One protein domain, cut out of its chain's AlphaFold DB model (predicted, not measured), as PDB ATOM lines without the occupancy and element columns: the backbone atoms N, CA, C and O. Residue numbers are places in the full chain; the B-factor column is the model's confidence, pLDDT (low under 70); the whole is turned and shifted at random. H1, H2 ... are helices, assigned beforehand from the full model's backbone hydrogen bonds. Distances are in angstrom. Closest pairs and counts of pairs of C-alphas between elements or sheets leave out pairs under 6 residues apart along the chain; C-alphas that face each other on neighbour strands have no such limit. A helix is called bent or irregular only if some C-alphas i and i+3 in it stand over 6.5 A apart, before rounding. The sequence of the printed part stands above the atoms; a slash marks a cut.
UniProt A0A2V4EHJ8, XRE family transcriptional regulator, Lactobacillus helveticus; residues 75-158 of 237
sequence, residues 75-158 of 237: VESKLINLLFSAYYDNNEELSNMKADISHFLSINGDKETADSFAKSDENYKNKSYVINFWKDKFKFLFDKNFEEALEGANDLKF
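This is residues 75 to 158 of the 237 residues of the protein "XRE family transcriptional regulator" of Lactobacillus helveticus (UniProt A0A2V4EHJ8). Helix H1 runs through the middle, and the rest of the printed part goes round it in a loose, incomplete ring: H2 packs on its last residues, 85 to 87, H4 crosses it at residues 80 to 83, and the short H6 sits at its first residues, 75 and 76. H3 lies beyond H2, side by side with H4 and running opposite ways, while the ring stays open between H7 and H2. The 84 printed residues hold seven named helices, H1 to H7 in order, and no named strand; the class is all helix. The whole is compact, with a radius of gyration of the C-alphas of 12.8 A and spans of 35 by 27 by 26 A.

H1, residues 75 to 87, begins at C-alpha 75 (24.615, 36.558, -29.605) and is 18.2 A long. H2, residues 92 to 107, is 23.0 A long; it is irregular, with C-alphas 93 and 96 7.7 A apart, and has a kink of 26 degrees near residue 99. H3, residues 111 to 120, is 14.8 A long and is neither bent nor irregular, but only just: C-alphas 115 and 118 are 6.3 A apart. H4, residues 128 to 137, is 14.2 A long and begins at C-alpha 128 (26.016, 43.429, -13.796). H5 is residues 139 to 142, H6 residues 144 to 150, and H7 residues 155 to 158, ending at C-alpha 158 (17.193, 31.578, -32.293).

H1 is the hub, touching three helices. It touches H2, about perpendicular at 89 degrees, with the closest C-alphas those of Ala 86 and Lys 98, 5.1 A apart. It touches H4 at 86 degrees, about perpendicular, with the C-alphas of Ile 80 and Ile 131 closest at 7.1 A. H1 and H6 only just touch, with 3 pairs of C-alphas within 8 A, the closest those of Val 75 and Glu 147 at 6.4 A. H1 and H7 are near each other. H2 and H3 only just touch, and only at the corner by their link; the C-alphas of Leu 105 and Lys 111 are closest at 4.7 A. H3 and H4 are close but not clearly touching, at a shallow tilt of 17 degrees, opposite ways, with the C-alphas of Phe 117 and Val 130 closest at 7.3 A. H5 is close to H4 but not clearly touching it: the C-alphas of Lys 135 and Phe 142 are closest at 7.0 A. Among the pairs that are apart are H1 and H3, and H2 and H7. In H1, H4 and H6 every O i to N i+4 pair is within hydrogen-bond range; in H2 it is 10 of 12 and in H3 3 of 6, while H5 and H7 are too short for such a pair.

The two C-alphas farthest apart, those of Ser 120 and Gly 152, are 35.7 A apart, while those of Val 75 and Phe 158 are 9.3 A apart. The printed part has no cut. The link from H3 to H4 is short, the other links are tight, and no link is long. The mean pLDDT of the printed part is 93.1, and no printed residue is under 70.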
ATOM      1  N   VAL A  75      25.182  37.809 -30.139       95.31
ATOM      2  CA  VAL A  75      24.615  36.558 -29.605       95.31
ATOM      3  C   VAL A  75      24.442  36.632 -28.092       95.31
ATOM      4  O   VAL A  75      23.324  36.454 -27.609       95.31
ATOM      5  N   GLU A  76      25.500  36.980 -27.353       95.38
ATOM      6  CA  GLU A  76      25.460  37.051 -25.887       95.38
ATOM      7  C   GLU A  76      24.350  38.002 -25.404       95.38
ATOM      8  O   GLU A  76      23.517  37.648 -24.566       95.38
ATOM      9  N   SER A  77      24.290  39.208 -25.977       95.25
ATOM     10  CA  SER A  77      23.284  40.209 -25.605       95.25
ATOM     11  C   SER A  77      21.859  39.747 -25.924       95.25
ATOM     12  O   SER A  77      20.937  39.978 -25.140       95.25
ATOM     13  N   LYS A  78      21.668  39.048 -27.049       96.75
ATOM     14  CA  LYS A  78      20.371  38.497 -27.452       96.75
ATOM     15  C   LYS A  78      19.946  37.341 -26.554       96.75
ATOM     16  O   LYS A  78      18.765  37.265 -26.229       96.75
ATOM     17  N   LEU A  79      20.877  36.493 -26.111       97.81
ATOM     18  CA  LEU A  79      20.602  35.426 -25.145       97.81
ATOM     19  C   LEU A  79      20.096  36.008 -23.825       97.81
ATOM     20  O   LEU A  79      19.043  35.604 -23.335       97.81
ATOM     21  N   ILE A  80      20.801  37.004 -23.284       97.12
ATOM     22  CA  ILE A  80      20.409  37.673 -22.037       97.12
ATOM     23  C   ILE A  80      19.041  38.338 -22.168       97.12
ATOM     24  O   ILE A  80      18.168  38.133 -21.322       97.12
ATOM     25  N   ASN A  81      18.820  39.087 -23.249       95.69
ATOM     26  CA  ASN A  81      17.534  39.732 -23.491       95.69
ATOM     27  C   ASN A  81      16.403  38.711 -23.628       95.69
ATOM     28  O   ASN A  81      15.331  38.922 -23.069       95.69
ATOM     29  N   LEU A  82      16.642  37.586 -24.308       97.25
ATOM     30  CA  LEU A  82      15.651  36.525 -24.445       97.25
ATOM     31  C   LEU A  82      15.298  35.897 -23.090       97.25
ATOM     32  O   LEU A  82      14.116  35.743 -22.796       97.25
ATOM     33  N   LEU A  83      16.290  35.590 -22.246       97.12
ATOM     34  CA  LEU A  83      16.055  35.081 -20.890       97.12
ATOM     35  C   LEU A  83      15.219  36.066 -20.065       97.12
ATOM     36  O   LEU A  83      14.243  35.672 -19.422       97.12
ATOM     37  N   PHE A  84      15.552  37.359 -20.126       95.38
ATOM     38  CA  PHE A  84      14.791  38.393 -19.428       95.38
ATOM     39  C   PHE A  84      13.366  38.522 -19.952       95.38
ATOM     40  O   PHE A  84      12.436  38.628 -19.152       95.38
ATOM     41  N   SER A  85      13.176  38.494 -21.269       94.31
ATOM     42  CA  SER A  85      11.848  38.607 -21.863       94.31
ATOM     43  C   SER A  85      10.982  37.380 -21.614       94.31
ATOM     44  O   SER A  85       9.795  37.525 -21.331       94.31
ATOM     45  N   ALA A  86      11.568  36.185 -21.632       95.62
ATOM     46  CA  ALA A  86      10.863  34.966 -21.266       95.62
ATOM     47  C   ALA A  86      10.442  34.996 -19.792       95.62
ATOM     48  O   ALA A  86       9.288  34.722 -19.467       95.62
ATOM     49  N   TYR A  87      11.353  35.353 -18.885       95.62
ATOM     50  CA  TYR A  87      11.089  35.235 -17.455       95.62
ATOM     51  C   TYR A  87      10.253  36.392 -16.889       95.62
ATOM     52  O   TYR A  87       9.260  36.158 -16.190       95.62
ATOM     53  N   TYR A  88      10.613  37.636 -17.216       93.25
ATOM     54  CA  TYR A  88      10.053  38.833 -16.584       93.25
ATOM     55  C   TYR A  88       8.976  39.544 -17.411       93.25
ATOM     56  O   TYR A  88       8.039  40.080 -16.822       93.25
ATOM     57  N   ASP A  89       9.057  39.539 -18.746       89.88
ATOM     58  CA  ASP A  89       8.227  40.429 -19.585       89.88
ATOM     59  C   ASP A  89       6.822  39.890 -19.894       89.88
ATOM     60  O   ASP A  89       6.095  40.484 -20.684       89.88
ATOM     61  N   ASN A  90       6.411  38.785 -19.260       79.06
ATOM     62  CA  ASN A  90       5.096  38.151 -19.453       79.06
ATOM     63  C   ASN A  90       4.712  37.976 -20.938       79.06
ATOM     64  O   ASN A  90       3.558  38.159 -21.314       79.06
ATOM     65  N   ASN A  91       5.678  37.607 -21.782       87.12
ATOM     66  CA  ASN A  91       5.433  37.339 -23.194       87.12
ATOM     67  C   ASN A  91       4.755  35.963 -23.370       87.12
ATOM     68  O   ASN A  91       5.360  34.933 -23.066       87.12
ATOM     69  N   GLU A  92       3.514  35.941 -23.873       89.00
ATOM     70  CA  GLU A  92       2.744  34.706 -24.099       89.00
ATOM     71  C   GLU A  92       3.429  33.742 -25.078       89.00
ATOM     72  O   GLU A  92       3.393  32.527 -24.863       89.00
ATOM     73  N   GLU A  93       4.126  34.256 -26.096       89.62
ATOM     74  CA  GLU A  93       4.860  33.435 -27.071       89.62
ATOM     75  C   GLU A  93       6.028  32.679 -26.420       89.62
ATOM     76  O   GLU A  93       6.418  31.603 -26.875       89.62
ATOM     77  N   LEU A  94       6.552  33.203 -25.309       93.12
ATOM     78  CA  LEU A  94       7.639  32.607 -24.534       93.12
ATOM     79  C   LEU A  94       7.134  31.849 -23.296       93.12
ATOM     80  O   LEU A  94       7.939  31.450 -22.459       93.12
ATOM     81  N   SER A  95       5.824  31.616 -23.163       90.88
ATOM     82  CA  SER A  95       5.216  30.968 -21.988       90.88
ATOM     83  C   SER A  95       5.801  29.587 -21.670       90.88
ATOM     84  O   SER A  95       6.099  29.297 -20.510       90.88
ATOM     85  N   ASN A  96       6.038  28.757 -22.690       89.44
ATOM     86  CA  ASN A  96       6.676  27.449 -22.516       89.44
ATOM     87  C   ASN A  96       8.119  27.590 -22.013       89.44
ATOM     88  O   ASN A  96       8.505  26.945 -21.044       89.44
ATOM     89  N   MET A  97       8.892  28.493 -22.619       94.88
ATOM     90  CA  MET A  97      10.265  28.777 -22.197       94.88
ATOM     91  C   MET A  97      10.300  29.323 -20.763       94.88
ATOM     92  O   MET A  97      11.140  28.918 -19.963       94.88
ATOM     93  N   LYS A  98       9.352  30.195 -20.403       95.88
ATOM     94  CA  LYS A  98       9.184  30.708 -19.040       95.88
ATOM     95  C   LYS A  98       8.930  29.582 -18.045       95.88
ATOM     96  O   LYS A  98       9.508  29.607 -16.957       95.88
ATOM     97  N   ALA A  99       8.070  28.625 -18.391       93.81
ATOM     98  CA  ALA A  99       7.798  27.462 -17.553       93.81
ATOM     99  C   ALA A  99       9.061  26.609 -17.364       93.81
ATOM    100  O   ALA A  99       9.404  26.301 -16.221       93.81
ATOM    101  N   ASP A 100       9.790  26.328 -18.448       95.12
ATOM    102  CA  ASP A 100      11.033  25.548 -18.423       95.12
ATOM    103  C   ASP A 100      12.107  26.242 -17.550       95.12
ATOM    104  O   ASP A 100      12.645  25.639 -16.621       95.12
ATOM    105  N   ILE A 101      12.336  27.548 -17.744       97.31
ATOM    106  CA  ILE A 101      13.241  28.370 -16.917       97.31
ATOM    107  C   ILE A 101      12.804  28.370 -15.445       97.31
ATOM    108  O   ILE A 101      13.619  28.170 -14.544       97.31
ATOM    109  N   SER A 102      11.514  28.586 -15.181       96.06
ATOM    110  CA  SER A 102      10.980  28.631 -13.815       96.06
ATOM    111  C   SER A 102      11.148  27.299 -13.096       96.06
ATOM    112  O   SER A 102      11.403  27.287 -11.890       96.06
ATOM    113  N   HIS A 103      11.007  26.183 -13.809       95.06
ATOM    114  CA  HIS A 103      11.191  24.852 -13.251       95.06
ATOM    115  C   HIS A 103      12.671  24.578 -12.978       95.06
ATOM    116  O   HIS A 103      13.015  24.188 -11.861       95.06
ATOM    117  N   PHE A 104      13.542  24.896 -13.938       95.69
ATOM    118  CA  PHE A 104      14.993  24.792 -13.795       95.69
ATOM    119  C   PHE A 104      15.497  25.556 -12.563       95.69
ATOM    120  O   PHE A 104      16.225  25.009 -11.735       95.69
ATOM    121  N   LEU A 105      15.061  26.807 -12.390       96.50
ATOM    122  CA  LEU A 105      15.432  27.620 -11.231       96.50
ATOM    123  C   LEU A 105      14.830  27.087  -9.924       96.50
ATOM    124  O   LEU A 105      15.478  27.167  -8.884       96.50
ATOM    125  N   SER A 106      13.610  26.539  -9.954       94.38
ATOM    126  CA  SER A 106      12.979  25.941  -8.763       94.38
ATOM    127  C   SER A 106      13.768  24.741  -8.246       94.38
ATOM    128  O   SER A 106      14.045  24.677  -7.052       94.38
ATOM    129  N   ILE A 107      14.147  23.815  -9.135       89.25
ATOM    130  CA  ILE A 107      14.878  22.597  -8.754       89.25
ATOM    131  C   ILE A 107      16.250  22.948  -8.167       89.25
ATOM    132  O   ILE A 107      16.666  22.357  -7.176       89.25
ATOM    133  N   ASN A 108      16.922  23.951  -8.734       91.25
ATOM    134  CA  ASN A 108      18.232  24.399  -8.261       91.25
ATOM    135  C   ASN A 108      18.173  25.343  -7.043       91.25
ATOM    136  O   ASN A 108      19.214  25.752  -6.537       91.25
ATOM    137  N   GLY A 109      16.978  25.696  -6.549       92.62
ATOM    138  CA  GLY A 109      16.809  26.595  -5.399       92.62
ATOM    139  C   GLY A 109      17.074  28.077  -5.695       92.62
ATOM    140  O   GLY A 109      17.205  28.881  -4.778       92.62
ATOM    141  N   ASP A 110      17.130  28.463  -6.969       96.50
ATOM    142  CA  ASP A 110      17.522  29.800  -7.426       96.50
ATOM    143  C   ASP A 110      16.331  30.718  -7.752       96.50
ATOM    144  O   ASP A 110      16.494  31.921  -7.981       96.50
ATOM    145  N   LYS A 111      15.112  30.166  -7.765       95.25
ATOM    146  CA  LYS A 111      13.900  30.882  -8.183       95.25
ATOM    147  C   LYS A 111      13.601  32.121  -7.340       95.25
ATOM    148  O   LYS A 111      13.313  33.176  -7.894       95.25
ATOM    149  N   GLU A 112      13.706  32.021  -6.016       95.12
ATOM    150  CA  GLU A 112      13.429  33.160  -5.127       95.12
ATOM    151  C   GLU A 112      14.389  34.328  -5.384       95.12
ATOM    152  O   GLU A 112      13.981  35.491  -5.365       95.12
ATOM    153  N   THR A 113      15.653  34.019  -5.690       95.62
ATOM    154  CA  THR A 113      16.650  35.031  -6.050       95.62
ATOM    155  C   THR A 113      16.284  35.692  -7.378       95.62
ATOM    156  O   THR A 113      16.222  36.921  -7.440       95.62
ATOM    157  N   ALA A 114      15.949  34.911  -8.410       95.88
ATOM    158  CA  ALA A 114      15.516  35.449  -9.701       95.88
ATOM    159  C   ALA A 114      14.268  36.344  -9.582       95.88
ATOM    160  O   ALA A 114      14.227  37.428 -10.171       95.88
ATOM    161  N   ASP A 115      13.278  35.934  -8.782       94.50
ATOM    162  CA  ASP A 115      12.041  36.686  -8.534       94.50
ATOM    163  C   ASP A 115      12.282  37.993  -7.761       94.50
ATOM    164  O   ASP A 115      11.499  38.940  -7.875       94.50
ATOM    165  N   SER A 116      13.348  38.058  -6.958       94.12
ATOM    166  CA  SER A 116      13.665  39.236  -6.146       94.12
ATOM    167  C   SER A 116      14.162  40.426  -6.974       94.12
ATOM    168  O   SER A 116      13.871  41.571  -6.621       94.12
ATOM    169  N   PHE A 117      14.836  40.185  -8.107       93.81
ATOM    170  CA  PHE A 117      15.434  41.252  -8.918       93.81
ATOM    171  C   PHE A 117      14.396  42.257  -9.424       93.81
ATOM    172  O   PHE A 117      14.546  43.456  -9.185       93.81
ATOM    173  N   ALA A 118      13.299  41.778 -10.019       87.62
ATOM    174  CA  ALA A 118      12.240  42.636 -10.555       87.62
ATOM    175  C   ALA A 118      11.456  43.405  -9.475       87.62
ATOM    176  O   ALA A 118      10.804  44.399  -9.779       87.62
ATOM    177  N   LYS A 119      11.513  42.966  -8.210       84.19
ATOM    178  CA  LYS A 119      10.872  43.655  -7.076       84.19
ATOM    179  C   LYS A 119      11.738  44.782  -6.507       84.19
ATOM    180  O   LYS A 119      11.226  45.622  -5.775       84.19
ATOM    181  N   SER A 120      13.041  44.755  -6.782       72.06
ATOM    182  CA  SER A 120      14.035  45.575  -6.083       72.06
ATOM    183  C   SER A 120      14.396  46.887  -6.788       72.06
ATOM    184  O   SER A 120      14.722  47.862  -6.118       72.06
ATOM    185  N   ASP A 121      14.350  46.922  -8.121       76.94
ATOM    186  CA  ASP A 121      14.780  48.058  -8.947       76.94
ATOM    187  C   ASP A 121      14.111  47.921 -10.323       76.94
ATOM    188  O   ASP A 121      14.120  46.829 -10.874       76.94
ATOM    189  N   GLU A 122      13.561  48.989 -10.907       80.31
ATOM    190  CA  GLU A 122      12.980  48.952 -12.263       80.31
ATOM    191  C   GLU A 122      14.049  48.768 -13.358       80.31
ATOM    192  O   GLU A 122      13.769  48.245 -14.435       80.31
ATOM    193  N   ASN A 123      15.302  49.133 -13.074       88.44
ATOM    194  CA  ASN A 123      16.435  49.048 -13.994       88.44
ATOM    195  C   ASN A 123      17.350  47.835 -13.715       88.44
ATOM    196  O   ASN A 123      18.531  47.821 -14.082       88.44
ATOM    197  N   TYR A 124      16.825  46.812 -13.038       88.31
ATOM    198  CA  TYR A 124      17.556  45.599 -12.653       88.31
ATOM    199  C   TYR A 124      18.238  44.886 -13.835       88.31
ATOM    200  O   TYR A 124      19.349  44.382 -13.683       88.31
ATOM    201  N   LYS A 125      17.633  44.902 -15.032       90.62
ATOM    202  CA  LYS A 125      18.173  44.247 -16.241       90.62
ATOM    203  C   LYS A 125      19.549  44.769 -16.665       90.62
ATOM    204  O   LYS A 125      20.323  44.032 -17.260       90.62
ATOM    205  N   ASN A 126      19.875  46.016 -16.324       91.06
ATOM    206  CA  ASN A 126      21.160  46.634 -16.660       91.06
ATOM    207  C   ASN A 126      22.229  46.440 -15.572       91.06
ATOM    208  O   ASN A 126      23.350  46.933 -15.703       91.06
ATOM    209  N   LYS A 127      21.907  45.755 -14.469       94.00
ATOM    210  CA  LYS A 127      22.856  45.532 -13.377       94.00
ATOM    211  C   LYS A 127      23.724  44.318 -13.679       94.00
ATOM    212  O   LYS A 127      23.224  43.222 -13.924       94.00
ATOM    213  N   SER A 128      25.036  44.495 -13.558       94.50
ATOM    214  CA  SER A 128      26.016  43.429 -13.796       94.50
ATOM    215  C   SER A 128      25.778  42.188 -12.934       94.50
ATOM    216  O   SER A 128      25.932  41.079 -13.429       94.50
ATOM    217  N   TYR A 129      25.351  42.341 -11.675       94.62
ATOM    218  CA  TYR A 129      25.069  41.197 -10.802       94.62
ATOM    219  C   TYR A 129      23.865  40.366 -11.275       94.62
ATOM    220  O   TYR A 129      23.885  39.148 -11.123       94.62
ATOM    221  N   VAL A 130      22.853  40.993 -11.889       96.38
ATOM    222  CA  VAL A 130      21.707  40.280 -12.476       96.38
ATOM    223  C   VAL A 130      22.170  39.527 -13.715       96.38
ATOM    224  O   VAL A 130      21.955  38.326 -13.813       96.38
ATOM    225  N   ILE A 131      22.874  40.199 -14.629       96.62
ATOM    226  CA  ILE A 131      23.411  39.566 -15.843       96.62
ATOM    227  C   ILE A 131      24.301  38.369 -15.476       96.62
ATOM    228  O   ILE A 131      24.115  37.279 -16.008       96.62
ATOM    229  N   ASN A 132      25.211  38.538 -14.512       97.44
ATOM    230  CA  ASN A 132      26.105  37.474 -14.058       97.44
ATOM    231  C   ASN A 132      25.353  36.294 -13.438       97.44
ATOM    232  O   ASN A 132      25.737  35.157 -13.690       97.44
ATOM    233  N   PHE A 133      24.283  36.540 -12.673       97.75
ATOM    234  CA  PHE A 133      23.429  35.466 -12.164       97.75
ATOM    235  C   PHE A 133      22.867  34.629 -13.318       97.75
ATOM    236  O   PHE A 133      23.020  33.412 -13.327       97.75
ATOM    237  N   TRP A 134      22.278  35.265 -14.332       98.06
ATOM    238  CA  TRP A 134      21.694  34.539 -15.461       98.06
ATOM    239  C   TRP A 134      22.750  33.808 -16.300       98.06
ATOM    240  O   TRP A 134      22.519  32.663 -16.685       98.06
ATOM    241  N   LYS A 135      23.931  34.408 -16.509       97.81
ATOM    242  CA  LYS A 135      25.065  33.737 -17.170       97.81
ATOM    243  C   LYS A 135      25.568  32.527 -16.388       97.81
ATOM    244  O   LYS A 135      25.912  31.527 -17.001       97.81
ATOM    245  N   ASP A 136      25.605  32.599 -15.060       97.75
ATOM    246  CA  ASP A 136      26.033  31.486 -14.210       97.75
ATOM    247  C   ASP A 136      25.021  30.331 -14.244       97.75
ATOM    248  O   ASP A 136      25.382  29.188 -14.537       97.75
ATOM    249  N   LYS A 137      23.731  30.633 -14.034       97.50
ATOM    250  CA  LYS A 137      22.669  29.614 -13.983       97.50
ATOM    251  C   LYS A 137      22.417  28.945 -15.325       97.50
ATOM    252  O   LYS A 137      22.160  27.745 -15.369       97.50
ATOM    253  N   PHE A 138      22.555  29.695 -16.413       98.00
ATOM    254  CA  PHE A 138      22.373  29.209 -17.777       98.00
ATOM    255  C   PHE A 138      23.695  29.164 -18.547       98.00
ATOM    256  O   PHE A 138      23.714  29.387 -19.754       98.00
ATOM    257  N   LYS A 139      24.812  28.851 -17.873       97.44
ATOM    258  CA  LYS A 139      26.159  28.822 -18.480       97.44
ATOM    259  C   LYS A 139      26.264  27.982 -19.754       97.44
ATOM    260  O   LYS A 139      27.076  28.290 -20.613       97.44
ATOM    261  N   PHE A 140      25.429  26.950 -19.889       96.44
ATOM    262  CA  PHE A 140      25.361  26.095 -21.075       96.44
ATOM    263  C   PHE A 140      24.893  26.842 -22.338       96.44
ATOM    264  O   PHE A 140      25.212  26.416 -23.441       96.44
ATOM    265  N   LEU A 141      24.173  27.962 -22.191       97.88
ATOM    266  CA  LEU A 141      23.809  28.843 -23.306       97.88
ATOM    267  C   LEU A 141      24.967  29.746 -23.749       97.88
ATOM    268  O   LEU A 141      24.940  30.261 -24.857       97.88
ATOM    269  N   PHE A 142      25.969  29.934 -22.892       96.50
ATOM    270  CA  PHE A 142      27.153  30.759 -23.150       96.50
ATOM    271  C   PHE A 142      28.389  29.885 -23.418       96.50
ATOM    272  O   PHE A 142      29.527  30.318 -23.236       96.50
ATOM    273  N   ASP A 143      28.170  28.624 -23.806       94.81
ATOM    274  CA  ASP A 143      29.224  27.790 -24.368       94.81
ATOM    275  C   ASP A 143      29.557  28.272 -25.779       94.81
ATOM    276  O   ASP A 143      28.669  28.476 -26.608       94.81
ATOM    277  N   LYS A 144      30.854  28.376 -26.077       93.00
ATOM    278  CA  LYS A 144      31.341  28.896 -27.355       93.00
ATOM    279  C   LYS A 144      30.771  28.144 -28.562       93.00
ATOM    280  O   LYS A 144      30.454  28.775 -29.564       93.00
ATOM    281  N   ASN A 145      30.632  26.817 -28.488       93.62
ATOM    282  CA  ASN A 145      30.120  26.046 -29.623       93.62
ATOM    283  C   ASN A 145      28.638  26.339 -29.865       93.62
ATOM    284  O   ASN A 145      28.193  26.373 -31.012       93.62
ATOM    285  N   PHE A 146      27.871  26.545 -28.792       95.38
ATOM    286  CA  PHE A 146      26.462  26.890 -28.907       95.38
ATOM    287  C   PHE A 146      26.276  28.325 -29.407       95.38
ATOM    288  O   PHE A 146      25.476  28.548 -30.312       95.38
ATOM    289  N   GLU A 147      27.062  29.283 -28.912       94.56
ATOM    290  CA  GLU A 147      27.034  30.661 -29.413       94.56
ATOM    291  C   GLU A 147      27.376  30.737 -30.909       94.56
ATOM    292  O   GLU A 147      26.671  31.400 -31.674       94.56
ATOM    293  N   GLU A 148      28.401  30.000 -31.353       91.12
ATOM    294  CA  GLU A 148      28.759  29.888 -32.774       91.12
ATOM    295  C   GLU A 148      27.638  29.244 -33.609       91.12
ATOM    296  O   GLU A 148      27.429  29.633 -34.758       91.12
ATOM    297  N   ALA A 149      26.873  28.303 -33.044       91.69
ATOM    298  CA  ALA A 149      25.737  27.680 -33.727       91.69
ATOM    299  C   ALA A 149      24.532  28.625 -33.905       91.69
ATOM    300  O   ALA A 149      23.713  28.411 -34.800       91.69
ATOM    301  N   LEU A 150      24.423  29.669 -33.077       93.50
ATOM    302  CA  LEU A 150      23.372  30.691 -33.167       93.50
ATOM    303  C   LEU A 150      23.723  31.824 -34.146       93.50
ATOM    304  O   LEU A 150      22.841  32.592 -34.546       93.50
ATOM    305  N   GLU A 151      24.992  31.935 -34.550       90.62
ATOM    306  CA  GLU A 151      25.468  32.925 -35.516       90.62
ATOM    307  C   GLU A 151      24.692  32.774 -36.841       90.62
ATOM    308  O   GLU A 151      24.706  31.732 -37.495       90.62
ATOM    309  N   GLY A 152      23.977  33.824 -37.252       87.94
ATOM    310  CA  GLY A 152      23.198  33.823 -38.493       87.94
ATOM    311  C   GLY A 152      21.777  33.285 -38.392       87.94
ATOM    312  O   GLY A 152      21.038  33.361 -39.376       87.94
ATOM    313  N   ALA A 153      21.360  32.796 -37.223       89.75
ATOM    314  CA  ALA A 153      19.965  32.452 -36.988       89.75
ATOM    315  C   ALA A 153      19.069  33.694 -37.143       89.75
ATOM    316  O   ALA A 153      19.459  34.813 -36.800       89.75
ATOM    317  N   ASN A 154      17.855  33.500 -37.662       90.19
ATOM    318  CA  ASN A 154      16.791  34.497 -37.529       90.19
ATOM    319  C   ASN A 154      16.150  34.391 -36.134       90.19
ATOM    320  O   ASN A 154      16.392  33.419 -35.418       90.19
ATOM    321  N   ASP A 155      15.319  35.363 -35.753       90.44
ATOM    322  CA  ASP A 155      14.776  35.422 -34.389       90.44
ATOM    323  C   ASP A 155      13.951  34.173 -34.015       90.44
ATOM    324  O   ASP A 155      14.086  33.661 -32.908       90.44
ATOM    325  N   LEU A 156      13.170  33.612 -34.948       91.56
ATOM    326  CA  LEU A 156      12.392  32.387 -34.706       91.56
ATOM    327  C   LEU A 156      13.290  31.176 -34.432       91.56
ATOM    328  O   LEU A 156      13.071  30.436 -33.474       91.56
ATOM    329  N   LYS A 157      14.312  30.975 -35.273       92.25
ATOM    330  CA  LYS A 157      15.271  29.875 -35.131       92.25
ATOM    331  C   LYS A 157      16.089  30.028 -33.851       92.25
ATOM    332  O   LYS A 157      16.286  29.046 -33.144       92.25
ATOM    333  N   PHE A 158      16.488  31.255 -33.527       95.12
ATOM    334  CA  PHE A 158      17.193  31.578 -32.293       95.12
ATOM    335  C   PHE A 158      16.366  31.210 -31.056       95.12
ATOM    336  O   PHE A 158      16.833  30.447 -30.215       95.12
TER     337      PHE A 158